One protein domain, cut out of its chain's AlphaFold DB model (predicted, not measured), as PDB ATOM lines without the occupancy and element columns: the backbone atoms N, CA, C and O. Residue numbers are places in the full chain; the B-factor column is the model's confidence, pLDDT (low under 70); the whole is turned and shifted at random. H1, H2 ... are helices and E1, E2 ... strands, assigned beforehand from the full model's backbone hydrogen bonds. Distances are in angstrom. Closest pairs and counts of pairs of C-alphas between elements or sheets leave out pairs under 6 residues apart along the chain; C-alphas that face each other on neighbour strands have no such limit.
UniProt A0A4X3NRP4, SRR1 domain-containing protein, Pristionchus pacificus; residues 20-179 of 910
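Overview. This is residues 20 to 179 of the 910 residues of the protein "SRR1 domain-containing protein" of Pristionchus pacificus (UniProt A0A4X3NRP4). Two antiparallel sheets stand face to face as a sandwich: a twisted, curved sheet of six strands, E2 E1 E3 E4 E9 E8, and a smaller one of five, E7 E6 E5 E10 E11, on its inner side. The sheets come near each other at both edges, E2 by E11 and E8 by E7, the short helices H1 and H2 sit together at one end, and the long loop of residues 47 to 66 swings out between E2 and E3. The printed part has 160 residues, with two named helices and eleven named strands in the order E1 to E9, H1, E10, E11, H2. The class is mostly strand, though 79 residues, under half, are in named elements. The whole is compact, with a radius of gyration of the C-alphas of 15.4 A, and rounded, spanning 43 by 37 by 32 A.

Arrangement. The larger sheet has E3, residues 67 to 75, and E4, residues 80 to 87, as inner strands; they form an antiparallel hairpin, with N 72 and O 84 2.8 A apart. On the other side of E3 is E1, residues 26 to 33, antiparallel to it at 160 degrees, with N 28 and O 71 2.9 A apart. E2, residues 40 to 46, is an edge strand and forms a hairpin with E1, with N 31 and O 43 2.9 A apart. Beside E4 is E9, residues 136 to 143, with N 83 and O 140 2.8 A apart. The other edge strand, E8, residues 124 to 128, forms a hairpin with E9, with N 139 and O 127 2.8 A apart. From edge to edge the strands' lines turn by 72 degrees. In the smaller sheet E5, E6 and E7, residues 96 to 99, 102 to 106 and 112 to 117, form a meander, each strand the antiparallel neighbour of the one before; N 99 and O 102 are 2.8 A apart, N 103 and O 116 3.0 A. E10, residues 155 to 158, is beside E5, with N 98 and O 156 3.1 A apart, and forms a hairpin with E11, residues 164 to 166, with N 165 and O 157 2.9 A apart. Between the sheets, the closest C-alphas of E2 and E11, Val 44 and Trp 165, are 7.0 A apart; those of E7 and E8, Val 112 and Leu 126, 7.9 A. E3 and E5 are apart. H1, residues 148 to 151, and H2, residues 171 to 178, touch, with the C-alphas of Tyr 149 and Gly 171 4.2 A apart. Each only grazes the larger sheet and is not on the smaller. In H2 every O i to N i+4 pair is within hydrogen-bond range; H1 is too short for such a pair.

Along the chain. E3 is 26.6 A long from first to last C-alpha, E9 23.3 A, E1 23.2 A, E4 23.0 A and E2 17.8 A; H2 is 10.6 A. E1 begins with C-alpha 26 at (-28.592, 16.167, -58.027), E3 with C-alpha 67 at (-28.006, 30.457, -72.147), and H2 ends with C-alpha 178 at (-25.522, 8.779, -50.103).

Size, cuts and confidence. The two C-alphas farthest apart, those of Asn 36 and Ser 179, are 44.4 A apart. The printed part has no cut. The link from E2 to E3, 20 residues, is long. The mean pLDDT of the printed part is 77.0; 42 residues are under 70, among them residues 48 to 57, 90 to 99 and 106 to 117.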
ATOM      1  N   GLN A  20     -31.416  14.267 -69.169       71.44
ATOM      2  CA  GLN A  20     -31.801  13.522 -67.981       71.44
ATOM      3  C   GLN A  20     -30.687  13.594 -66.934       71.44
ATOM      4  O   GLN A  20     -29.586  13.091 -67.151       71.44
ATOM      5  N   CYS A  21     -30.984  14.184 -65.773       79.06
ATOM      6  CA  CYS A  21     -30.069  14.144 -64.637       79.06
ATOM      7  C   CYS A  21     -29.774  12.679 -64.240       79.06
ATOM      8  O   CYS A  21     -30.730  11.919 -64.038       79.06
ATOM      9  N   PRO A  22     -28.497  12.262 -64.124       82.75
ATOM     10  CA  PRO A  22     -28.144  10.919 -63.671       82.75
ATOM     11  C   PRO A  22     -28.684  10.627 -62.267       82.75
ATOM     12  O   PRO A  22     -28.674  11.498 -61.402       82.75
ATOM     13  N   SER A  23     -29.119   9.391 -62.014       82.62
ATOM     14  CA  SER A  23     -29.726   8.996 -60.730       82.62
ATOM     15  C   SER A  23     -28.768   9.032 -59.533       82.62
ATOM     16  O   SER A  23     -29.220   8.963 -58.397       82.62
ATOM     17  N   ASP A  24     -27.459   9.115 -59.774       84.75
ATOM     18  CA  ASP A  24     -26.412   9.272 -58.760       84.75
ATOM     19  C   ASP A  24     -26.000  10.741 -58.539       84.75
ATOM     20  O   ASP A  24     -24.978  11.006 -57.907       84.75
ATOM     21  N   LYS A  25     -26.761  11.705 -59.077       87.81
ATOM     22  CA  LYS A  25     -26.477  13.144 -58.983       87.81
ATOM     23  C   LYS A  25     -27.745  13.957 -58.714       87.81
ATOM     24  O   LYS A  25     -28.846  13.585 -59.106       87.81
ATOM     25  N   ALA A  26     -27.575  15.122 -58.097       87.19
ATOM     26  CA  ALA A  26     -28.592  16.167 -58.027       87.19
ATOM     27  C   ALA A  26     -28.229  17.280 -59.028       87.19
ATOM     28  O   ALA A  26     -27.118  17.802 -58.972       87.19
ATOM     29  N   CYS A  27     -29.124  17.637 -59.959       87.62
ATOM     30  CA  CYS A  27     -28.816  18.600 -61.027       87.62
ATOM     31  C   CYS A  27     -29.608  19.903 -60.900       87.62
ATOM     32  O   CYS A  27     -30.842  19.885 -60.872       87.62
ATOM     33  N   LEU A  28     -28.889  21.024 -60.910       88.38
ATOM     34  CA  LEU A  28     -29.444  22.371 -61.004       88.38
ATOM     35  C   LEU A  28     -29.148  22.972 -62.376       88.38
ATOM     36  O   LEU A  28     -28.047  22.821 -62.906       88.38
ATOM     37  N   TYR A  29     -30.140  23.666 -62.920       87.31
ATOM     38  CA  TYR A  29     -30.086  24.336 -64.210       87.31
ATOM     39  C   TYR A  29     -30.306  25.825 -63.999       87.31
ATOM     40  O   TYR A  29     -31.275  26.243 -63.362       87.31
ATOM     41  N   PHE A  30     -29.394  26.618 -64.542       85.94
ATOM     42  CA  PHE A  30     -29.374  28.063 -64.399       85.94
ATOM     43  C   PHE A  30     -29.635  28.673 -65.762       85.94
ATOM     44  O   PHE A  30     -28.874  28.430 -66.700       85.94
ATOM     45  N   THR A  31     -30.700  29.462 -65.875       86.00
ATOM     46  CA  THR A  31     -31.001  30.194 -67.103       86.00
ATOM     47  C   THR A  31     -30.487  31.617 -66.984       86.00
ATOM     48  O   THR A  31     -31.014  32.415 -66.201       86.00
ATOM     49  N   LEU A  32     -29.463  31.915 -67.781       84.56
ATOM     50  CA  LEU A  32     -28.922  33.250 -67.970       84.56
ATOM     51  C   LEU A  32     -29.671  33.959 -69.099       84.56
ATOM     52  O   LEU A  32     -29.896  33.383 -70.170       84.56
ATOM     53  N   CYS A  33     -30.029  35.209 -68.831       80.94
ATOM     54  CA  CYS A  33     -30.782  36.087 -69.714       80.94
ATOM     55  C   CYS A  33     -30.152  37.478 -69.770       80.94
ATOM     56  O   CYS A  33     -29.382  37.859 -68.887       80.94
ATOM     57  N   GLY A  34     -30.497  38.223 -70.820       75.25
ATOM     58  CA  GLY A  34     -29.944  39.538 -71.107       75.25
ATOM     59  C   GLY A  34     -29.019  39.517 -72.322       75.25
ATOM     60  O   GLY A  34     -27.981  38.859 -72.345       75.25
ATOM     61  N   SER A  35     -29.393  40.300 -73.329       63.69
ATOM     62  CA  SER A  35     -28.575  40.576 -74.520       63.69
ATOM     63  C   SER A  35     -27.319  41.411 -74.227       63.69
ATOM     64  O   SER A  35     -26.314  41.244 -74.914       63.69
ATOM     65  N   ASN A  36     -27.370  42.297 -73.221       60.59
ATOM     66  CA  ASN A  36     -26.373  43.361 -73.016       60.59
ATOM     67  C   ASN A  36     -25.567  43.285 -71.700       60.59
ATOM     68  O   ASN A  36     -24.520  43.922 -71.624       60.59
ATOM     69  N   ASP A  37     -25.999  42.519 -70.688       60.69
ATOM     70  CA  ASP A  37     -25.184  42.204 -69.497       60.69
ATOM     71  C   ASP A  37     -25.121  40.667 -69.331       60.69
ATOM     72  O   ASP A  37     -26.116  40.042 -68.952       60.69
ATOM     73  N   PRO A  38     -24.004  40.014 -69.711       61.50
ATOM     74  CA  PRO A  38     -23.946  38.563 -69.877       61.50
ATOM     75  C   PRO A  38     -23.768  37.834 -68.536       61.50
ATOM     76  O   PRO A  38     -22.680  37.344 -68.227       61.50
ATOM     77  N   GLY A  39     -24.840  37.726 -67.746       63.00
ATOM     78  CA  GLY A  39     -24.793  36.968 -66.489       63.00
ATOM     79  C   GLY A  39     -26.007  37.020 -65.558       63.00
ATOM     80  O   GLY A  39     -25.962  36.370 -64.512       63.00
ATOM     81  N   THR A  40     -27.090  37.736 -65.877       78.06
ATOM     82  CA  THR A  40     -28.265  37.762 -64.990       78.06
ATOM     83  C   THR A  40     -28.988  36.415 -65.000       78.06
ATOM     84  O   THR A  40     -29.572  35.992 -65.998       78.06
ATOM     85  N   ILE A  41     -28.961  35.734 -63.851       81.81
ATOM     86  CA  ILE A  41     -29.770  34.539 -63.596       81.81
ATOM     87  C   ILE A  41     -31.230  34.986 -63.476       81.81
ATOM     88  O   ILE A  41     -31.635  35.586 -62.481       81.81
ATOM     89  N   GLU A  42     -32.058  34.678 -64.473       84.62
ATOM     90  CA  GLU A  42     -33.502  34.899 -64.354       84.62
ATOM     91  C   GLU A  42     -34.189  33.732 -63.632       84.62
ATOM     92  O   GLU A  42     -35.089  33.957 -62.811       84.62
ATOM     93  N   LYS A  43     -33.733  32.501 -63.890       84.19
ATOM     94  CA  LYS A  43     -34.369  31.255 -63.444       84.19
ATOM     95  C   LYS A  43     -33.330  30.274 -62.896       84.19
ATOM     96  O   LYS A  43     -32.285  30.072 -63.513       84.19
ATOM     97  N   VAL A  44     -33.659  29.626 -61.781       85.25
ATOM     98  CA  VAL A  44     -32.960  28.439 -61.270       85.25
ATOM     99  C   VAL A  44     -33.985  27.317 -61.191       85.25
ATOM    100  O   VAL A  44     -35.028  27.491 -60.562       85.25
ATOM    101  N   GLU A  45     -33.709  26.186 -61.832       84.38
ATOM    102  CA  GLU A  45     -34.567  25.002 -61.798       84.38
ATOM    103  C   GLU A  45     -33.830  23.779 -61.276       84.38
ATOM    104  O   GLU A  45     -32.684  23.500 -61.630       84.38
ATOM    105  N   PHE A  46     -34.536  23.016 -60.449       81.44
ATOM    106  CA  PHE A  46     -34.071  21.760 -59.889       81.44
ATOM    107  C   PHE A  46     -34.868  20.620 -60.516       81.44
ATOM    108  O   PHE A  46     -36.069  20.488 -60.263       81.44
ATOM    109  N   LEU A  47     -34.231  19.821 -61.379       75.00
ATOM    110  CA  LEU A  47     -34.958  18.792 -62.124       75.00
ATOM    111  C   LEU A  47     -35.273  17.588 -61.236       75.00
ATOM    112  O   LEU A  47     -34.447  16.706 -61.001       75.00
ATOM    113  N   ASN A  48     -36.525  17.573 -60.779       57.72
ATOM    114  CA  ASN A  48     -37.198  16.450 -60.145       57.72
ATOM    115  C   ASN A  48     -36.974  15.143 -60.937       57.72
ATOM    116  O   ASN A  48     -37.400  15.057 -62.087       57.72
ATOM    117  N   SER A  49     -36.283  14.147 -60.384       51.00
ATOM    118  CA  SER A  49     -35.773  12.998 -61.137       51.00
ATOM    119  C   SER A  49     -36.858  12.147 -61.827       51.00
ATOM    120  O   SER A  49     -38.007  12.073 -61.398       51.00
ATOM    121  N   ILE A  50     -36.443  11.409 -62.864       45.91
ATOM    122  CA  ILE A  50     -37.195  10.361 -63.588       45.91
ATOM    123  C   ILE A  50     -38.270  10.853 -64.582       45.91
ATOM    124  O   ILE A  50     -38.317  10.296 -65.678       45.91
ATOM    125  N   ARG A  51     -39.109  11.861 -64.285       41.31
ATOM    126  CA  ARG A  51     -40.190  12.300 -65.211       41.31
ATOM    127  C   ARG A  51     -40.364  13.820 -65.344       41.31
ATOM    128  O   ARG A  51     -41.406  14.363 -64.986       41.31
ATOM    129  N   VAL A  52     -39.388  14.489 -65.953       43.34
ATOM    130  CA  VAL A  52     -39.606  15.812 -66.562       43.34
ATOM    131  C   VAL A  52     -39.739  15.616 -68.068       43.34
ATOM    132  O   VAL A  52     -38.769  15.273 -68.741       43.34
ATOM    133  N   ASN A  53     -40.949  15.805 -68.596       44.09
ATOM    134  CA  ASN A  53     -41.167  15.866 -70.040       44.09
ATOM    135  C   ASN A  53     -40.379  17.061 -70.596       44.09
ATOM    136  O   ASN A  53     -40.570  18.162 -70.090       44.09
ATOM    137  N   ALA A  54     -39.517  16.813 -71.593       53.03
ATOM    138  CA  ALA A  54     -38.745  17.776 -72.393       53.03
ATOM    139  C   ALA A  54     -38.560  19.182 -71.777       53.03
ATOM    140  O   ALA A  54     -39.453  20.022 -71.880       53.03
ATOM    141  N   PHE A  55     -37.372  19.436 -71.207       57.75
ATOM    142  CA  PHE A  55     -36.951  20.734 -70.653       57.75
ATOM    143  C   PHE A  55     -37.432  21.906 -71.525       57.75
ATOM    144  O   PHE A  55     -36.942  22.115 -72.637       57.75
ATOM    145  N   THR A  56     -38.425  22.653 -71.037       63.12
ATOM    146  CA  THR A  56     -39.018  23.762 -71.783       63.12
ATOM    147  C   THR A  56     -38.058  24.955 -71.757       63.12
ATOM    148  O   THR A  56     -37.729  25.440 -70.672       63.12
ATOM    149  N   PRO A  57     -37.589  25.465 -72.915       65.19
ATOM    150  CA  PRO A  57     -36.580  26.523 -72.964       65.19
ATOM    151  C   PRO A  57     -37.166  27.898 -72.578       65.19
ATOM    152  O   PRO A  57     -37.422  28.751 -73.425       65.19
ATOM    153  N   TYR A  58     -37.356  28.096 -71.275       77.00
ATOM    154  CA  TYR A  58     -37.799  29.295 -70.553       77.00
ATOM    155  C   TYR A  58     -38.986  30.094 -71.157       77.00
ATOM    156  O   TYR A  58     -40.108  29.625 -70.990       77.00
ATOM    157  N   ARG A  59     -38.899  31.277 -71.790       78.44
ATOM    158  CA  ARG A  59     -37.768  32.076 -72.314       78.44
ATOM    159  C   ARG A  59     -37.501  33.343 -71.487       78.44
ATOM    160  O   ARG A  59     -38.379  33.776 -70.747       78.44
ATOM    161  N   CYS A  60     -36.343  33.968 -71.709       79.62
ATOM    162  CA  CYS A  60     -36.011  35.314 -71.232       79.62
ATOM    163  C   CYS A  60     -37.088  36.353 -71.576       79.62
ATOM    164  O   CYS A  60     -37.686  36.306 -72.658       79.62
ATOM    165  N   ALA A  61     -37.297  37.325 -70.684       80.44
ATOM    166  CA  ALA A  61     -38.336  38.348 -70.841       80.44
ATOM    167  C   ALA A  61     -38.107  39.295 -72.040       80.44
ATOM    168  O   ALA A  61     -39.067  39.837 -72.584       80.44
ATOM    169  N   ASP A  62     -36.854  39.462 -72.480       79.50
ATOM    170  CA  ASP A  62     -36.471  40.229 -73.677       79.50
ATOM    171  C   ASP A  62     -36.590  39.424 -74.990       79.50
ATOM    172  O   ASP A  62     -36.304  39.939 -76.070       79.50
ATOM    173  N   GLY A  63     -37.014  38.156 -74.916       78.38
ATOM    174  CA  GLY A  63     -37.154  37.267 -76.069       78.38
ATOM    175  C   GLY A  63     -35.836  36.707 -76.615       78.38
ATOM    176  O   GLY A  63     -35.863  36.018 -77.637       78.38
ATOM    177  N   THR A  64     -34.696  36.970 -75.964       76.38
ATOM    178  CA  THR A  64     -33.393  36.444 -76.398       76.38
ATOM    179  C   THR A  64     -33.262  34.931 -76.202       76.38
ATOM    180  O   THR A  64     -34.032  34.280 -75.489       76.38
ATOM    181  N   VAL A  65     -32.269  34.341 -76.876       61.94
ATOM    182  CA  VAL A  65     -31.960  32.914 -76.749       61.94
ATOM    183  C   VAL A  65     -31.248  32.670 -75.420       61.94
ATOM    184  O   VAL A  65     -30.064  32.973 -75.276       61.94
ATOM    185  N   ASN A  66     -31.992  32.094 -74.476       70.38
ATOM    186  CA  ASN A  66     -31.516  31.609 -73.181       70.38
ATOM    187  C   ASN A  66     -30.130  30.943 -73.276       70.38
ATOM    188  O   ASN A  66     -29.951  30.022 -74.081       70.38
ATOM    189  N   LYS A  67     -29.197  31.288 -72.382       80.56
ATOM    190  CA  LYS A  67     -28.006  30.457 -72.147       80.56
ATOM    191  C   LYS A  67     -28.191  29.678 -70.854       80.56
ATOM    192  O   LYS A  67     -28.219  30.252 -69.769       80.56
ATOM    193  N   THR A  68     -28.351  28.367 -70.975       81.44
ATOM    194  CA  THR A  68     -28.514  27.461 -69.834       81.44
ATOM    195  C   THR A  68     -27.197  26.777 -69.503       81.44
ATOM    196  O   THR A  68     -26.605  26.162 -70.388       81.44
ATOM    197  N   PHE A  69     -26.766  26.838 -68.243       84.88
ATOM    198  CA  PHE A  69     -25.662  26.019 -67.734       84.88
ATOM    199  C   PHE A  69     -26.153  25.059 -66.645       84.88
ATOM    200  O   PHE A  69     -27.155  25.320 -65.971       84.88
ATOM    201  N   GLN A  70     -25.462  23.929 -66.499       88.50
ATOM    202  CA  GLN A  70     -25.836  22.844 -65.597       88.50
ATOM    203  C   GLN A  70     -24.779  22.667 -64.505       88.50
ATOM    204  O   GLN A  70     -23.579  22.680 -64.767       88.50
ATOM    205  N   MET A  71     -25.233  22.444 -63.273       90.12
ATOM    206  CA  MET A  71     -24.395  22.000 -62.160       90.12
ATOM    207  C   MET A  71     -24.897  20.647 -61.667       90.12
ATOM    208  O   MET A  71     -26.075  20.492 -61.344       90.12
ATOM    209  N   GLN A  72     -24.005  19.662 -61.612       90.94
ATOM    210  CA  GLN A  72     -24.279  18.293 -61.194       90.94
ATOM    211  C   GLN A  72     -23.545  18.018 -59.879       90.94
ATOM    212  O   GLN A  72     -22.316  17.983 -59.839       90.94
ATOM    213  N   PHE A  73     -24.300  17.814 -58.807       91.25
ATOM    214  CA  PHE A  73     -23.794  17.587 -57.459       91.25
ATOM    215  C   PHE A  73     -23.776  16.080 -57.195       91.25
ATOM    216  O   PHE A  73     -24.822  15.430 -57.238       91.25
ATOM    217  N   ARG A  74     -22.590  15.524 -56.939       91.62
ATOM    218  CA  ARG A  74     -22.363  14.102 -56.677       91.62
ATOM    219  C   ARG A  74     -21.638  13.948 -55.337       91.62
ATOM    220  O   ARG A  74     -20.449  14.267 -55.268       91.62
ATOM    221  N   PRO A  75     -22.304  13.479 -54.271       89.31
ATOM    222  CA  PRO A  75     -21.609  13.152 -53.037       89.31
ATOM    223  C   PRO A  75     -20.731  11.916 -53.282       89.31
ATOM    224  O   PRO A  75     -21.201  10.898 -53.787       89.31
ATOM    225  N   THR A  76     -19.440  12.027 -52.983       87.25
ATOM    226  CA  THR A  76     -18.449  10.947 -53.142       87.25
ATOM    227  C   THR A  76     -18.187  10.212 -51.830       87.25
ATOM    228  O   THR A  76     -17.741   9.068 -51.850       87.25
ATOM    229  N   SER A  77     -18.528  10.826 -50.697       89.56
ATOM    230  CA  SER A  77     -18.703  10.156 -49.407       89.56
ATOM    231  C   SER A  77     -19.837  10.842 -48.628       89.56
ATOM    232  O   SER A  77     -20.545  11.695 -49.165       89.56
ATOM    233  N   ALA A  78     -20.017  10.510 -47.346       85.94
ATOM    234  CA  ALA A  78     -20.911  11.282 -46.484       85.94
ATOM    235  C   ALA A  78     -20.474  12.757 -46.363       85.94
ATOM    236  O   ALA A  78     -21.330  13.635 -46.299       85.94
ATOM    237  N   ARG A  79     -19.160  13.027 -46.352       89.12
ATOM    238  CA  ARG A  79     -18.548  14.358 -46.168       89.12
ATOM    239  C   ARG A  79     -17.996  14.976 -47.448       89.12
ATOM    240  O   ARG A  79     -17.884  16.195 -47.526       89.12
ATOM    241  N   ASP A  80     -17.651  14.154 -48.431       88.25
ATOM    242  CA  ASP A  80     -17.025  14.616 -49.666       88.25
ATOM    243  C   ASP A  80     -18.083  14.860 -50.741       88.25
ATOM    244  O   ASP A  80     -18.935  14.006 -51.007       88.25
ATOM    245  N   LEU A  81     -18.030  16.036 -51.362       89.25
ATOM    246  CA  LEU A  81     -18.967  16.465 -52.391       89.25
ATOM    247  C   LEU A  81     -18.199  16.948 -53.616       89.25
ATOM    248  O   LEU A  81     -17.396  17.876 -53.523       89.25
ATOM    249  N   SER A  82     -18.492  16.352 -54.770       90.12
ATOM    250  CA  SER A  82     -17.992  16.818 -56.057       90.12
ATOM    251  C   SER A  82     -19.096  17.558 -56.817       90.12
ATOM    252  O   SER A  82     -20.206  17.044 -56.972       90.12
ATOM    253  N   ILE A  83     -18.805  18.771 -57.286       89.56
ATOM    254  CA  ILE A  83     -19.681  19.554 -58.166       89.56
ATOM    255  C   ILE A  83     -19.030  19.614 -59.541       89.56
ATOM    256  O   ILE A  83     -17.944  20.164 -59.697       89.56
ATOM    257  N   HIS A  84     -19.723  19.088 -60.542       89.00
ATOM    258  CA  HIS A  84     -19.361  19.223 -61.948       89.00
ATOM    259  C   HIS A  84     -20.215  20.327 -62.582       89.00
ATOM    260  O   HIS A  84     -21.442  20.278 -62.501       89.00
ATOM    261  N   ILE A  85     -19.575  21.326 -63.183       87.62
ATOM    262  CA  ILE A  85     -20.205  22.479 -63.833       87.62
ATOM    263  C   ILE A  85     -19.942  22.383 -65.332       87.62
ATOM    264  O   ILE A  85     -18.789  22.298 -65.747       87.62
ATOM    265  N   GLU A  86     -21.006  22.445 -66.125       86.88
ATOM    266  CA  GLU A  86     -20.963  22.443 -67.585       86.88
ATOM    267  C   GLU A  86     -21.684  23.692 -68.106       86.88
ATOM    268  O   GLU A  86     -22.876  23.894 -67.846       86.88
ATOM    269  N   SER A  87     -20.954  24.560 -68.811       83.06
ATOM    270  CA  SER A  87     -21.449  25.856 -69.283       83.06
ATOM    271  C   SER A  87     -21.111  26.101 -70.760       83.06
ATOM    272  O   SER A  87     -19.934  26.089 -71.119       83.06
ATOM    273  N   PRO A  88     -22.089  26.454 -71.619       79.88
ATOM    274  CA  PRO A  88     -21.832  26.895 -72.995       79.88
ATOM    275  C   PRO A  88     -21.233  28.317 -73.072       79.88
ATOM    276  O   PRO A  88     -21.102  28.887 -74.153       79.88
ATOM    277  N   MET A  89     -20.906  28.932 -71.930       73.38
ATOM    278  CA  MET A  89     -20.178  30.196 -71.835       73.38
ATOM    279  C   MET A  89     -18.786  29.945 -71.256       73.38
ATOM    280  O   MET A  89     -18.679  29.469 -70.126       73.38
ATOM    281  N   MET A  90     -17.742  30.369 -71.981       64.19
ATOM    282  CA  MET A  90     -16.341  30.323 -71.528       64.19
ATOM    283  C   MET A  90     -16.062  31.135 -70.247       64.19
ATOM    284  O   MET A  90     -14.995  31.001 -69.658       64.19
ATOM    285  N   THR A  91     -16.988  31.995 -69.797       65.19
ATOM    286  CA  THR A  91     -16.811  32.791 -68.573       65.19
ATOM    287  C   THR A  91     -18.081  32.802 -67.718       65.19
ATOM    288  O   THR A  91     -19.066  33.433 -68.101       65.19
ATOM    289  N   LEU A  92     -18.045  32.182 -66.535       64.38
ATOM    290  CA  LEU A  92     -19.051  32.370 -65.479       64.38
ATOM    291  C   LEU A  92     -18.598  33.477 -64.513       64.38
ATOM    292  O   LEU A  92     -18.185  33.210 -63.388       64.38
ATOM    293  N   LYS A  93     -18.634  34.738 -64.956       64.94
ATOM    294  CA  LYS A  93     -18.288  35.874 -64.087       64.94
ATOM    295  C   LYS A  93     -19.444  36.187 -63.130       64.94
ATOM    296  O   LYS A  93     -20.594  36.247 -63.549       64.94
ATOM    297  N   TYR A  94     -19.117  36.472 -61.870       64.31
ATOM    298  CA  TYR A  94     -20.011  37.072 -60.868       64.31
ATOM    299  C   TYR A  94     -21.204  36.222 -60.393       64.31
ATOM    300  O   TYR A  94     -22.188  36.779 -59.901       64.31
ATOM    301  N   VAL A  95     -21.113  34.891 -60.470       63.84
ATOM    302  CA  VAL A  95     -22.065  34.012 -59.770       63.84
ATOM    303  C   VAL A  95     -21.590  33.772 -58.332       63.84
ATOM    304  O   VAL A  95     -20.419  33.454 -58.102       63.84
ATOM    305  N   GLU A  96     -22.506  33.911 -57.371       69.00
ATOM    306  CA  GLU A  96     -22.292  33.614 -55.954       69.00
ATOM    307  C   GLU A  96     -23.275  32.542 -55.466       69.00
ATOM    308  O   GLU A  96     -24.492  32.640 -55.634       69.00
ATOM    309  N   PHE A  97     -22.729  31.514 -54.823       69.56
ATOM    310  CA  PHE A  97     -23.491  30.448 -54.179       69.56
ATOM    311  C   PHE A  97     -23.306  30.561 -52.667       69.56
ATOM    312  O   PHE A  97     -22.174  30.735 -52.215       69.56
ATOM    313  N   ALA A  98     -24.388  30.453 -51.886       65.69
ATOM    314  CA  ALA A  98     -24.357  30.610 -50.429       65.69
ATOM    315  C   ALA A  98     -25.173  29.506 -49.725       65.69
ATOM    316  O   ALA A  98     -26.401  29.488 -49.748       65.69
ATOM    317  N   MET A  99     -24.479  28.568 -49.087       68.25
ATOM    318  CA  MET A  99     -25.022  27.376 -48.434       68.25
ATOM    319  C   MET A  99     -24.723  27.451 -46.941       68.25
ATOM    320  O   MET A  99     -23.614  27.144 -46.503       68.25
ATOM    321  N   ASN A 100     -25.709  27.883 -46.153       72.75
ATOM    322  CA  ASN A 100     -25.551  28.124 -44.719       72.75
ATOM    323  C   ASN A 100     -24.343  29.034 -44.414       72.75
ATOM    324  O   ASN A 100     -24.392  30.225 -44.711       72.75
ATOM    325  N   ASN A 101     -23.265  28.484 -43.850       68.31
ATOM    326  CA  ASN A 101     -22.042  29.227 -43.529       68.31
ATOM    327  C   ASN A 101     -21.030  29.294 -44.685       68.31
ATOM    328  O   ASN A 101     -20.045  30.017 -44.557       68.31
ATOM    329  N   VAL A 102     -21.231  28.523 -45.759       67.19
ATOM    330  CA  VAL A 102     -20.296  28.352 -46.880       67.19
ATOM    331  C   VAL A 102     -20.711  29.221 -48.063       67.19
ATOM    332  O   VAL A 102     -21.809  29.047 -48.584       67.19
ATOM    333  N   SER A 103     -19.834  30.094 -48.561       71.75
ATOM    334  CA  SER A 103     -20.033  30.739 -49.868       71.75
ATOM    335  C   SER A 103     -18.864  30.529 -50.824       71.75
ATOM    336  O   SER A 103     -17.717  30.441 -50.387       71.75
ATOM    337  N   PHE A 104     -19.166  30.450 -52.126       73.88
ATOM    338  CA  PHE A 104     -18.183  30.486 -53.216       73.88
ATOM    339  C   PHE A 104     -18.532  31.593 -54.220       73.88
ATOM    340  O   PHE A 104     -19.704  31.776 -54.567       73.88
ATOM    341  N   LYS A 105     -17.508  32.300 -54.717       72.12
ATOM    342  CA  LYS A 105     -17.633  33.358 -55.736       72.12
ATOM    343  C   LYS A 105     -16.712  33.083 -56.924       72.12
ATOM    344  O   LYS A 105     -15.507  32.914 -56.742       72.12
ATOM    345  N   PHE A 106     -17.270  33.123 -58.131       69.00
ATOM    346  CA  PHE A 106     -16.510  33.080 -59.383       69.00
ATOM    347  C   PHE A 106     -16.186  34.513 -59.831       69.00
ATOM    348  O   PHE A 106     -17.102  35.291 -60.119       69.00
ATOM    349  N   GLN A 107     -14.901  34.891 -59.860       59.59
ATOM    350  CA  GLN A 107     -14.489  36.267 -60.192       59.59
ATOM    351  C   GLN A 107     -13.867  36.372 -61.591       59.59
ATOM    352  O   GLN A 107     -14.216  37.283 -62.347       59.59
ATOM    353  N   HIS A 108     -13.009  35.418 -61.959       62.66
ATOM    354  CA  HIS A 108     -12.330  35.366 -63.256       62.66
ATOM    355  C   HIS A 108     -12.424  33.967 -63.888       62.66
ATOM    356  O   HIS A 108     -13.061  33.065 -63.346       62.66
ATOM    357  N   ILE A 109     -11.873  33.810 -65.095       54.00
ATOM    358  CA  ILE A 109     -11.885  32.536 -65.827       54.00
ATOM    359  C   ILE A 109     -10.907  31.594 -65.124       54.00
ATOM    360  O   ILE A 109      -9.725  31.901 -65.059       54.00
ATOM    361  N   GLY A 110     -11.401  30.485 -64.577       54.88
ATOM    362  CA  GLY A 110     -10.599  29.556 -63.772       54.88
ATOM    363  C   GLY A 110     -10.534  29.889 -62.276       54.88
ATOM    364  O   GLY A 110     -10.419  28.970 -61.475       54.88
ATOM    365  N   ASP A 111     -10.703  31.153 -61.872       56.41
ATOM    366  CA  ASP A 111     -10.507  31.562 -60.474       56.41
ATOM    367  C   ASP A 111     -11.791  31.531 -59.621       56.41
ATOM    368  O   ASP A 111     -12.632  32.447 -59.648       56.41
ATOM    369  N   VAL A 112     -11.890  30.510 -58.763       58.34
ATOM    370  CA  VAL A 112     -12.776  30.502 -57.585       58.34
ATOM    371  C   VAL A 112     -12.064  31.250 -56.456       58.34
ATOM    372  O   VAL A 112     -11.341  30.671 -55.652       58.34
ATOM    373  N   VAL A 113     -12.236  32.573 -56.425       53.84
ATOM    374  CA  VAL A 113     -11.363  33.483 -55.655       53.84
ATOM    375  C   VAL A 113     -11.490  33.353 -54.135       53.84
ATOM    376  O   VAL A 113     -10.550  33.663 -53.406       53.84
ATOM    377  N   ALA A 114     -12.635  32.900 -53.628       57.66
ATOM    378  CA  ALA A 114     -12.766  32.556 -52.218       57.66
ATOM    379  C   ALA A 114     -13.876  31.531 -51.994       57.66
ATOM    380  O   ALA A 114     -15.023  31.756 -52.392       57.66
ATOM    381  N   MET A 115     -13.540  30.472 -51.259       60.31
ATOM    382  CA  MET A 115     -14.492  29.737 -50.434       60.31
ATOM    383  C   MET A 115     -14.353  30.200 -48.990       60.31
ATOM    384  O   MET A 115     -13.233  30.279 -48.488       60.31
ATOM    385  N   LYS A 116     -15.466  30.504 -48.316       67.19
ATOM    386  CA  LYS A 116     -15.451  30.865 -46.889       67.19
ATOM    387  C   LYS A 116     -16.502  30.100 -46.095       67.19
ATOM    388  O   LYS A 116     -17.673  30.234 -46.427       67.19
ATOM    389  N   LYS A 117     -16.104  29.384 -45.032       69.56
ATOM    390  CA  LYS A 117     -16.996  28.877 -43.967       69.56
ATOM    391  C   LYS A 117     -16.945  29.862 -42.799       69.56
ATOM    392  O   LYS A 117     -15.939  29.951 -42.108       69.56
ATOM    393  N   GLY A 118     -17.984  30.678 -42.619       70.81
ATOM    394  CA  GLY A 118     -18.060  31.664 -41.521       70.81
ATOM    395  C   GLY A 118     -16.992  32.776 -41.532       70.81
ATOM    396  O   GLY A 118     -16.954  33.591 -40.616       70.81
ATOM    397  N   GLY A 119     -16.137  32.826 -42.559       68.12
ATOM    398  CA  GLY A 119     -15.006  33.750 -42.684       68.12
ATOM    399  C   GLY A 119     -13.686  33.051 -43.029       68.12
ATOM    400  O   GLY A 119     -12.872  33.637 -43.745       68.12
ATOM    401  N   GLU A 120     -13.515  31.804 -42.582       72.12
ATOM    402  CA  GLU A 120     -12.307  30.986 -42.761       72.12
ATOM    403  C   GLU A 120     -12.287  30.287 -44.125       72.12
ATOM    404  O   GLU A 120     -13.339  29.933 -44.659       72.12
ATOM    405  N   ALA A 121     -11.097  30.096 -44.701       71.50
ATOM    406  CA  ALA A 121     -10.939  29.443 -45.999       71.50
ATOM    407  C   ALA A 121     -11.185  27.928 -45.905       71.50
ATOM    408  O   ALA A 121     -10.731  27.280 -44.965       71.50
ATOM    409  N   ILE A 122     -11.874  27.368 -46.900       73.44
ATOM    410  CA  ILE A 122     -12.098  25.921 -47.029       73.44
ATOM    411  C   ILE A 122     -11.081  25.372 -48.032       73.44
ATOM    412  O   ILE A 122     -10.960  25.930 -49.125       73.44
ATOM    413  N   ASP A 123     -10.381  24.288 -47.689       72.94
ATOM    414  CA  ASP A 123      -9.555  23.568 -48.665       72.94
ATOM    415  C   ASP A 123     -10.455  22.937 -49.739       72.94
ATOM    416  O   ASP A 123     -11.459  22.283 -49.442       72.94
ATOM    417  N   SER A 124     -10.130  23.184 -51.004       76.12
ATOM    418  CA  SER A 124     -10.951  22.770 -52.137       76.12
ATOM    419  C   SER A 124     -10.084  22.510 -53.355       76.12
ATOM    420  O   SER A 124      -9.206  23.303 -53.698       76.12
ATOM    421  N   LYS A 125     -10.346  21.394 -54.035       79.06
ATOM    422  CA  LYS A 125      -9.643  21.042 -55.268       79.06
ATOM    423  C   LYS A 125     -10.518  21.414 -56.451       79.06
ATOM    424  O   LYS A 125     -11.553  20.788 -56.682       79.06
ATOM    425  N   LEU A 126     -10.097  22.453 -57.164       79.12
ATOM    426  CA  LEU A 126     -10.674  22.899 -58.423       79.12
ATOM    427  C   LEU A 126      -9.823  22.375 -59.582       79.12
ATOM    428  O   LEU A 126      -8.620  22.617 -59.626       79.12
ATOM    429  N   SER A 127     -10.459  21.709 -60.538       77.88
ATOM    430  CA  SER A 127      -9.892  21.415 -61.851       77.88
ATOM    431  C   SER A 127     -10.805  21.984 -62.936       77.88
ATOM    432  O   SER A 127     -12.022  21.795 -62.913       77.88
ATOM    433  N   VAL A 128     -10.225  22.714 -63.889       79.06
ATOM    434  CA  VAL A 128     -10.948  23.286 -65.034       79.06
ATOM    435  C   VAL A 128     -10.348  22.704 -66.302       79.06
ATOM    436  O   VAL A 128      -9.147  22.802 -66.531       79.06
ATOM    437  N   THR A 129     -11.189  22.067 -67.108       75.19
ATOM    438  CA  THR A 129     -10.791  21.289 -68.284       75.19
ATOM    439  C   THR A 129     -11.565  21.790 -69.498       75.19
ATOM    440  O   THR A 129     -12.479  21.130 -69.993       75.19
ATOM    441  N   SER A 130     -11.227  22.992 -69.960       73.06
ATOM    442  CA  SER A 130     -11.813  23.606 -71.152       73.06
ATOM    443  C   SER A 130     -10.707  24.144 -72.047       73.06
ATOM    444  O   SER A 130      -9.948  25.018 -71.629       73.06
ATOM    445  N   ALA A 131     -10.633  23.638 -73.277       72.62
ATOM    446  CA  ALA A 131      -9.813  24.245 -74.317       72.62
ATOM    447  C   ALA A 131     -10.346  25.645 -74.674       72.62
ATOM    448  O   ALA A 131     -11.503  25.972 -74.388       72.62
ATOM    449  N   ALA A 132      -9.523  26.453 -75.347       68.81
ATOM    450  CA  ALA A 132     -10.022  27.647 -76.020       68.81
ATOM    451  C   ALA A 132     -11.177  27.266 -76.969       68.81
ATOM    452  O   ALA A 132     -11.133  26.225 -77.624       68.81
ATOM    453  N   ASP A 133     -12.224  28.089 -76.979       72.94
ATOM    454  CA  ASP A 133     -13.466  27.921 -77.751       72.94
ATOM    455  C   ASP A 133     -14.330  26.681 -77.416       72.94
ATOM    456  O   ASP A 133     -15.362  26.455 -78.051       72.94
ATOM    457  N   ALA A 134     -13.991  25.917 -76.370       80.00
ATOM    458  CA  ALA A 134     -14.829  24.836 -75.843       80.00
ATOM    459  C   ALA A 134     -15.823  25.326 -74.761       80.00
ATOM    460  O   ALA A 134     -15.599  26.359 -74.123       80.00
ATOM    461  N   PRO A 135     -16.912  24.575 -74.481       79.50
ATOM    462  CA  PRO A 135     -17.718  24.778 -73.277       79.50
ATOM    463  C   PRO A 135     -16.852  24.734 -72.010       79.50
ATOM    464  O   PRO A 135     -15.941  23.914 -71.893       79.50
ATOM    465  N   MET A 136     -17.151  25.595 -71.035       81.12
ATOM    466  CA  MET A 136     -16.444  25.590 -69.758       81.12
ATOM    467  C   MET A 136     -16.901  24.381 -68.938       81.12
ATOM    468  O   MET A 136     -18.028  24.356 -68.434       81.12
ATOM    469  N   VAL A 137     -16.011  23.400 -68.798       83.81
ATOM    470  CA  VAL A 137     -16.177  22.247 -67.910       83.81
ATOM    471  C   VAL A 137     -15.257  22.427 -66.709       83.81
ATOM    472  O   VAL A 137     -14.039  22.523 -66.857       83.81
ATOM    473  N   ALA A 138     -15.842  22.476 -65.516       83.75
ATOM    474  CA  ALA A 138     -15.109  22.566 -64.257       83.75
ATOM    475  C   ALA A 138     -15.594  21.499 -63.275       83.75
ATOM    476  O   ALA A 138     -16.784  21.193 -63.209       83.75
ATOM    477  N   GLN A 139     -14.680  20.961 -62.476       86.31
ATOM    478  CA  GLN A 139     -14.990  20.076 -61.368       86.31
ATOM    479  C   GLN A 139     -14.388  20.643 -60.083       86.31
ATOM    480  O   GLN A 139     -13.190  20.895 -59.990       86.31
ATOM    481  N   LEU A 140     -15.238  20.841 -59.081       85.62
ATOM    482  CA  LEU A 140     -14.829  21.162 -57.720       85.62
ATOM    483  C   LEU A 140     -15.021  19.926 -56.852       85.62
ATOM    484  O   LEU A 140     -16.010  19.213 -57.014       85.62
ATOM    485  N   THR A 141     -14.117  19.688 -55.908       84.31
ATOM    486  CA  THR A 141     -14.316  18.689 -54.854       84.31
ATOM    487  C   THR A 141     -13.968  19.289 -53.500       84.31
ATOM    488  O   THR A 141     -12.906  19.894 -53.338       84.31
ATOM    489  N   PHE A 142     -14.874  19.113 -52.539       83.50
ATOM    490  CA  PHE A 142     -14.759  19.614 -51.169       83.50
ATOM    491  C   PHE A 142     -14.852  18.456 -50.182       83.50
ATOM    492  O   PHE A 142     -15.660  17.547 -50.387       83.50
ATOM    493  N   THR A 143     -14.117  18.561 -49.078       86.19
ATOM    494  CA  THR A 143     -14.307  17.743 -47.875       86.19
ATOM    495  C   THR A 143     -14.931  18.627 -46.795       86.19
ATOM    496  O   THR A 143     -14.450  19.730 -46.539       86.19
ATOM    497  N   LEU A 144     -16.026  18.173 -46.184       86.62
ATOM    498  CA  LEU A 144     -16.828  18.946 -45.230       86.62
ATOM    499  C   LEU A 144     -16.751  18.329 -43.823       86.62
ATOM    500  O   LEU A 144     -16.711  17.109 -43.674       86.62
ATOM    501  N   ASP A 145     -16.780  19.151 -42.771       86.88
ATOM    502  CA  ASP A 145     -16.791  18.663 -41.374       86.88
ATOM    503  C   ASP A 145     -18.083  17.896 -41.043       86.88
ATOM    504  O   ASP A 145     -18.094  16.913 -40.294       86.88
ATOM    505  N   GLU A 146     -19.182  18.360 -41.627       91.25
ATOM    506  CA  GLU A 146     -20.548  17.863 -41.489       91.25
ATOM    507  C   GLU A 146     -20.954  17.122 -42.778       91.25
ATOM    508  O   GLU A 146     -20.368  17.372 -43.836       91.25
ATOM    509  N   PRO A 147     -21.939  16.207 -42.744       91.19
ATOM    510  CA  PRO A 147     -22.376  15.511 -43.945       91.19
ATOM    511  C   PRO A 147     -22.887  16.472 -45.027       91.19
ATOM    512  O   PRO A 147     -23.611  17.429 -44.747       91.19
ATOM    513  N   SER A 148     -22.567  16.182 -46.289       89.38
ATOM    514  CA  SER A 148     -22.912  17.027 -47.442       89.38
ATOM    515  C   SER A 148     -24.418  17.288 -47.575       89.38
ATOM    516  O   SER A 148     -24.822  18.362 -48.008       89.38
ATOM    517  N   TYR A 149     -25.261  16.352 -47.138       90.12
ATOM    518  CA  TYR A 149     -26.714  16.523 -47.125       90.12
ATOM    519  C   TYR A 149     -27.244  17.446 -46.016       90.12
ATOM    520  O   TYR A 149     -28.344  17.975 -46.158       90.12
ATOM    521  N   GLU A 150     -26.488  17.661 -44.936       90.56
ATOM    522  CA  GLU A 150     -26.857  18.574 -43.843       90.56
ATOM    523  C   GLU A 150     -26.407  20.000 -44.183       90.56
ATOM    524  O   GLU A 150     -27.211  20.932 -44.160       90.56
ATOM    525  N   VAL A 151     -25.156  20.154 -44.638       87.06
ATOM    526  CA  VAL A 151     -24.584  21.445 -45.066       87.06
ATOM    527  C   VAL A 151     -25.414  22.104 -46.181       87.06
ATOM    528  O   VAL A 151     -25.550  23.328 -46.200       87.06
ATOM    529  N   PHE A 152     -26.009  21.303 -47.073       84.44
ATOM    530  CA  PHE A 152     -26.782  21.756 -48.238       84.44
ATOM    531  C   PHE A 152     -28.314  21.635 -48.069       84.44
ATOM    532  O   PHE A 152     -29.039  21.773 -49.055       84.44
ATOM    533  N   ALA A 153     -28.833  21.409 -46.855       85.25
ATOM    534  CA  ALA A 153     -30.282  21.365 -46.605       85.25
ATOM    535  C   ALA A 153     -30.990  22.676 -47.014       85.25
ATOM    536  O   ALA A 153     -31.979  22.653 -47.745       85.25
ATOM    537  N   ASP A 154     -30.414  23.816 -46.623       82.75
ATOM    538  CA  ASP A 154     -30.895  25.173 -46.914       82.75
ATOM    539  C   ASP A 154     -30.100  25.842 -48.056       82.75
ATOM    540  O   ASP A 154     -29.629  26.979 -47.932       82.75
ATOM    541  N   LEU A 155     -29.913  25.135 -49.178       84.81
ATOM    542  CA  LEU A 155     -29.221  25.680 -50.351       84.81
ATOM    543  C   LEU A 155     -29.913  26.959 -50.863       84.81
ATOM    544  O   LEU A 155     -31.080  26.943 -51.273       84.81
ATOM    545  N   LYS A 156     -29.153  28.062 -50.884       86.12
ATOM    546  CA  LYS A 156     -29.565  29.359 -51.424       86.12
ATOM    547  C   LYS A 156     -28.627  29.780 -52.556       86.12
ATOM    548  O   LYS A 156     -27.402  29.741 -52.445       86.12
ATOM    549  N   VAL A 157     -29.219  30.210 -53.662       83.06
ATOM    550  CA  VAL A 157     -28.513  30.865 -54.769       83.06
ATOM    551  C   VAL A 157     -28.856  32.344 -54.694       83.06
ATOM    552  O   VAL A 157     -30.028  32.670 -54.516       83.06
ATOM    553  N   THR A 158     -27.870  33.232 -54.827       79.19
ATOM    554  CA  THR A 158     -28.109  34.684 -54.837       79.19
ATOM    555  C   THR A 158     -27.414  35.293 -56.048       79.19
ATOM    556  O   THR A 158     -26.207  35.139 -56.206       79.19
ATOM    557  N   SER A 159     -28.156  35.965 -56.930       79.94
ATOM    558  CA  SER A 159     -27.535  36.680 -58.051       79.94
ATOM    559  C   SER A 159     -26.830  37.946 -57.563       79.94
ATOM    560  O   SER A 159     -27.104  38.459 -56.477       79.94
ATOM    561  N   ARG A 160     -25.977  38.516 -58.420       73.00
ATOM    562  CA  ARG A 160     -25.349  39.833 -58.224       73.00
ATOM    563  C   ARG A 160     -26.354  40.961 -57.919       73.00
ATOM    564  O   ARG A 160     -25.991  41.942 -57.281       73.00
ATOM    565  N   GLU A 161     -27.605  40.812 -58.352       80.25
ATOM    566  CA  GLU A 161     -28.714  41.757 -58.129       80.25
ATOM    567  C   GLU A 161     -29.410  41.561 -56.765       80.25
ATOM    568  O   GLU A 161     -30.374  42.256 -56.454       80.25
ATOM    569  N   GLY A 162     -28.973  40.592 -55.953       82.44
ATOM    570  CA  GLY A 162     -29.599  40.238 -54.675       82.44
ATOM    571  C   GLY A 162     -30.846  39.354 -54.799       82.44
ATOM    572  O   GLY A 162     -31.456  39.012 -53.786       82.44
ATOM    573  N   LYS A 163     -31.228  38.941 -56.017       85.25
ATOM    574  CA  LYS A 163     -32.331  37.996 -56.240       85.25
ATOM    575  C   LYS A 163     -31.937  36.630 -55.680       85.25
ATOM    576  O   LYS A 163     -30.918  36.072 -56.080       85.25
ATOM    577  N   MET A 164     -32.734  36.109 -54.749       86.75
ATOM    578  CA  MET A 164     -32.457  34.860 -54.036       86.75
ATOM    579  C   MET A 164     -33.428  33.752 -54.454       86.75
ATOM    580  O   MET A 164     -34.644  33.951 -54.438       86.75
ATOM    581  N   TRP A 165     -32.898  32.565 -54.745       88.81
ATOM    582  CA  TRP A 165     -33.666  31.327 -54.892       88.81
ATOM    583  C   TRP A 165     -33.337  30.403 -53.724       88.81
ATOM    584  O   TRP A 165     -32.166  30.124 -53.463       88.81
ATOM    585  N   GLN A 166     -34.369  29.925 -53.032       87.50
ATOM    586  CA  GLN A 166     -34.250  28.870 -52.027       87.50
ATOM    587  C   GLN A 166     -34.597  27.535 -52.687       87.50
ATOM    588  O   GLN A 166     -35.554  27.466 -53.458       87.50
ATOM    589  N   LEU A 167     -33.826  26.487 -52.396       86.69
ATOM    590  CA  LEU A 167     -33.976  25.166 -53.011       86.69
ATOM    591  C   LEU A 167     -34.289  24.101 -51.938       86.69
ATOM    592  O   LEU A 167     -33.452  23.241 -51.665       86.69
ATOM    593  N   PRO A 168     -35.477  24.157 -51.296       82.06
ATOM    594  CA  PRO A 168     -35.872  23.189 -50.274       82.06
ATOM    595  C   PRO A 168     -36.003  21.778 -50.864       82.06
ATOM    596  O   PRO A 168     -36.375  21.606 -52.028       82.06
ATOM    597  N   GLY A 169     -35.716  20.752 -50.061       84.50
ATOM    598  CA  GLY A 169     -35.700  19.363 -50.524       84.50
ATOM    599  C   GLY A 169     -34.405  18.947 -51.232       84.50
ATOM    600  O   GLY A 169     -34.366  17.862 -51.818       84.50
ATOM    601  N   PHE A 170     -33.371  19.801 -51.257       87.00
ATOM    602  CA  PHE A 170     -32.089  19.521 -51.913       87.00
ATOM    603  C   PHE A 170     -31.173  18.642 -51.047       87.00
ATOM    604  O   PHE A 170     -30.656  17.631 -51.532       87.00
ATOM    605  N   GLY A 171     -31.029  18.964 -49.755       88.44
ATOM    606  CA  GLY A 171     -30.246  18.160 -48.810       88.44
ATOM    607  C   GLY A 171     -30.776  16.732 -48.694       88.44
ATOM    608  O   GLY A 171     -30.024  15.772 -48.837       88.44
ATOM    609  N   GLU A 172     -32.092  16.560 -48.579       88.69
ATOM    610  CA  GLU A 172     -32.761  15.255 -48.508       88.69
ATOM    611  C   GLU A 172     -32.481  14.366 -49.732       88.69
ATOM    612  O   GLU A 172     -32.547  13.140 -49.638       88.69
ATOM    613  N   ARG A 173     -32.105  14.956 -50.875       81.81
ATOM    614  CA  ARG A 173     -31.738  14.220 -52.096       81.81
ATOM    615  C   ARG A 173     -30.268  13.870 -52.161       81.81
ATOM    616  O   ARG A 173     -29.956  12.755 -52.563       81.81
ATOM    617  N   LEU A 174     -29.376  14.743 -51.694       87.50
ATOM    618  CA  LEU A 174     -28.000  14.329 -51.411       87.50
ATOM    619  C   LEU A 174     -27.996  13.175 -50.396       87.50
ATOM    620  O   LEU A 174     -27.274  12.200 -50.590       87.50
ATOM    621  N   LYS A 175     -28.882  13.216 -49.390       90.62
ATOM    622  CA  LYS A 175     -29.076  12.114 -48.439       90.62
ATOM    623  C   LYS A 175     -29.564  10.844 -49.135       90.62
ATOM    624  O   LYS A 175     -28.976   9.796 -48.907       90.62
ATOM    625  N   ALA A 176     -30.569  10.927 -50.010       86.75
ATOM    626  CA  ALA A 176     -31.068   9.775 -50.768       86.75
ATOM    627  C   ALA A 176     -30.030   9.170 -51.739       86.75
ATOM    628  O   ALA A 176     -30.087   7.976 -52.020       86.75
ATOM    629  N   ILE A 177     -29.067   9.963 -52.232       86.69
ATOM    630  CA  ILE A 177     -27.953   9.478 -53.066       86.69
ATOM    631  C   ILE A 177     -26.872   8.790 -52.207       86.69
ATOM    632  O   ILE A 177     -26.391   7.723 -52.578       86.69
ATOM    633  N   VAL A 178     -26.504   9.364 -51.052       85.44
ATOM    634  CA  VAL A 178     -25.522   8.779 -50.103       85.44
ATOM    635  C   VAL A 178     -26.072   7.542 -49.389       85.44
ATOM    636  O   VAL A 178     -25.341   6.610 -49.062       85.44
ATOM    637  N   SER A 179     -27.363   7.552 -49.089       81.12
ATOM    638  CA  SER A 179     -28.080   6.521 -48.350       81.12
ATOM    639  C   SER A 179     -29.391   6.231 -49.077       81.12
ATOM    640  O   SER A 179     -30.439   6.742 -48.675       81.12
TER     641      SER A 179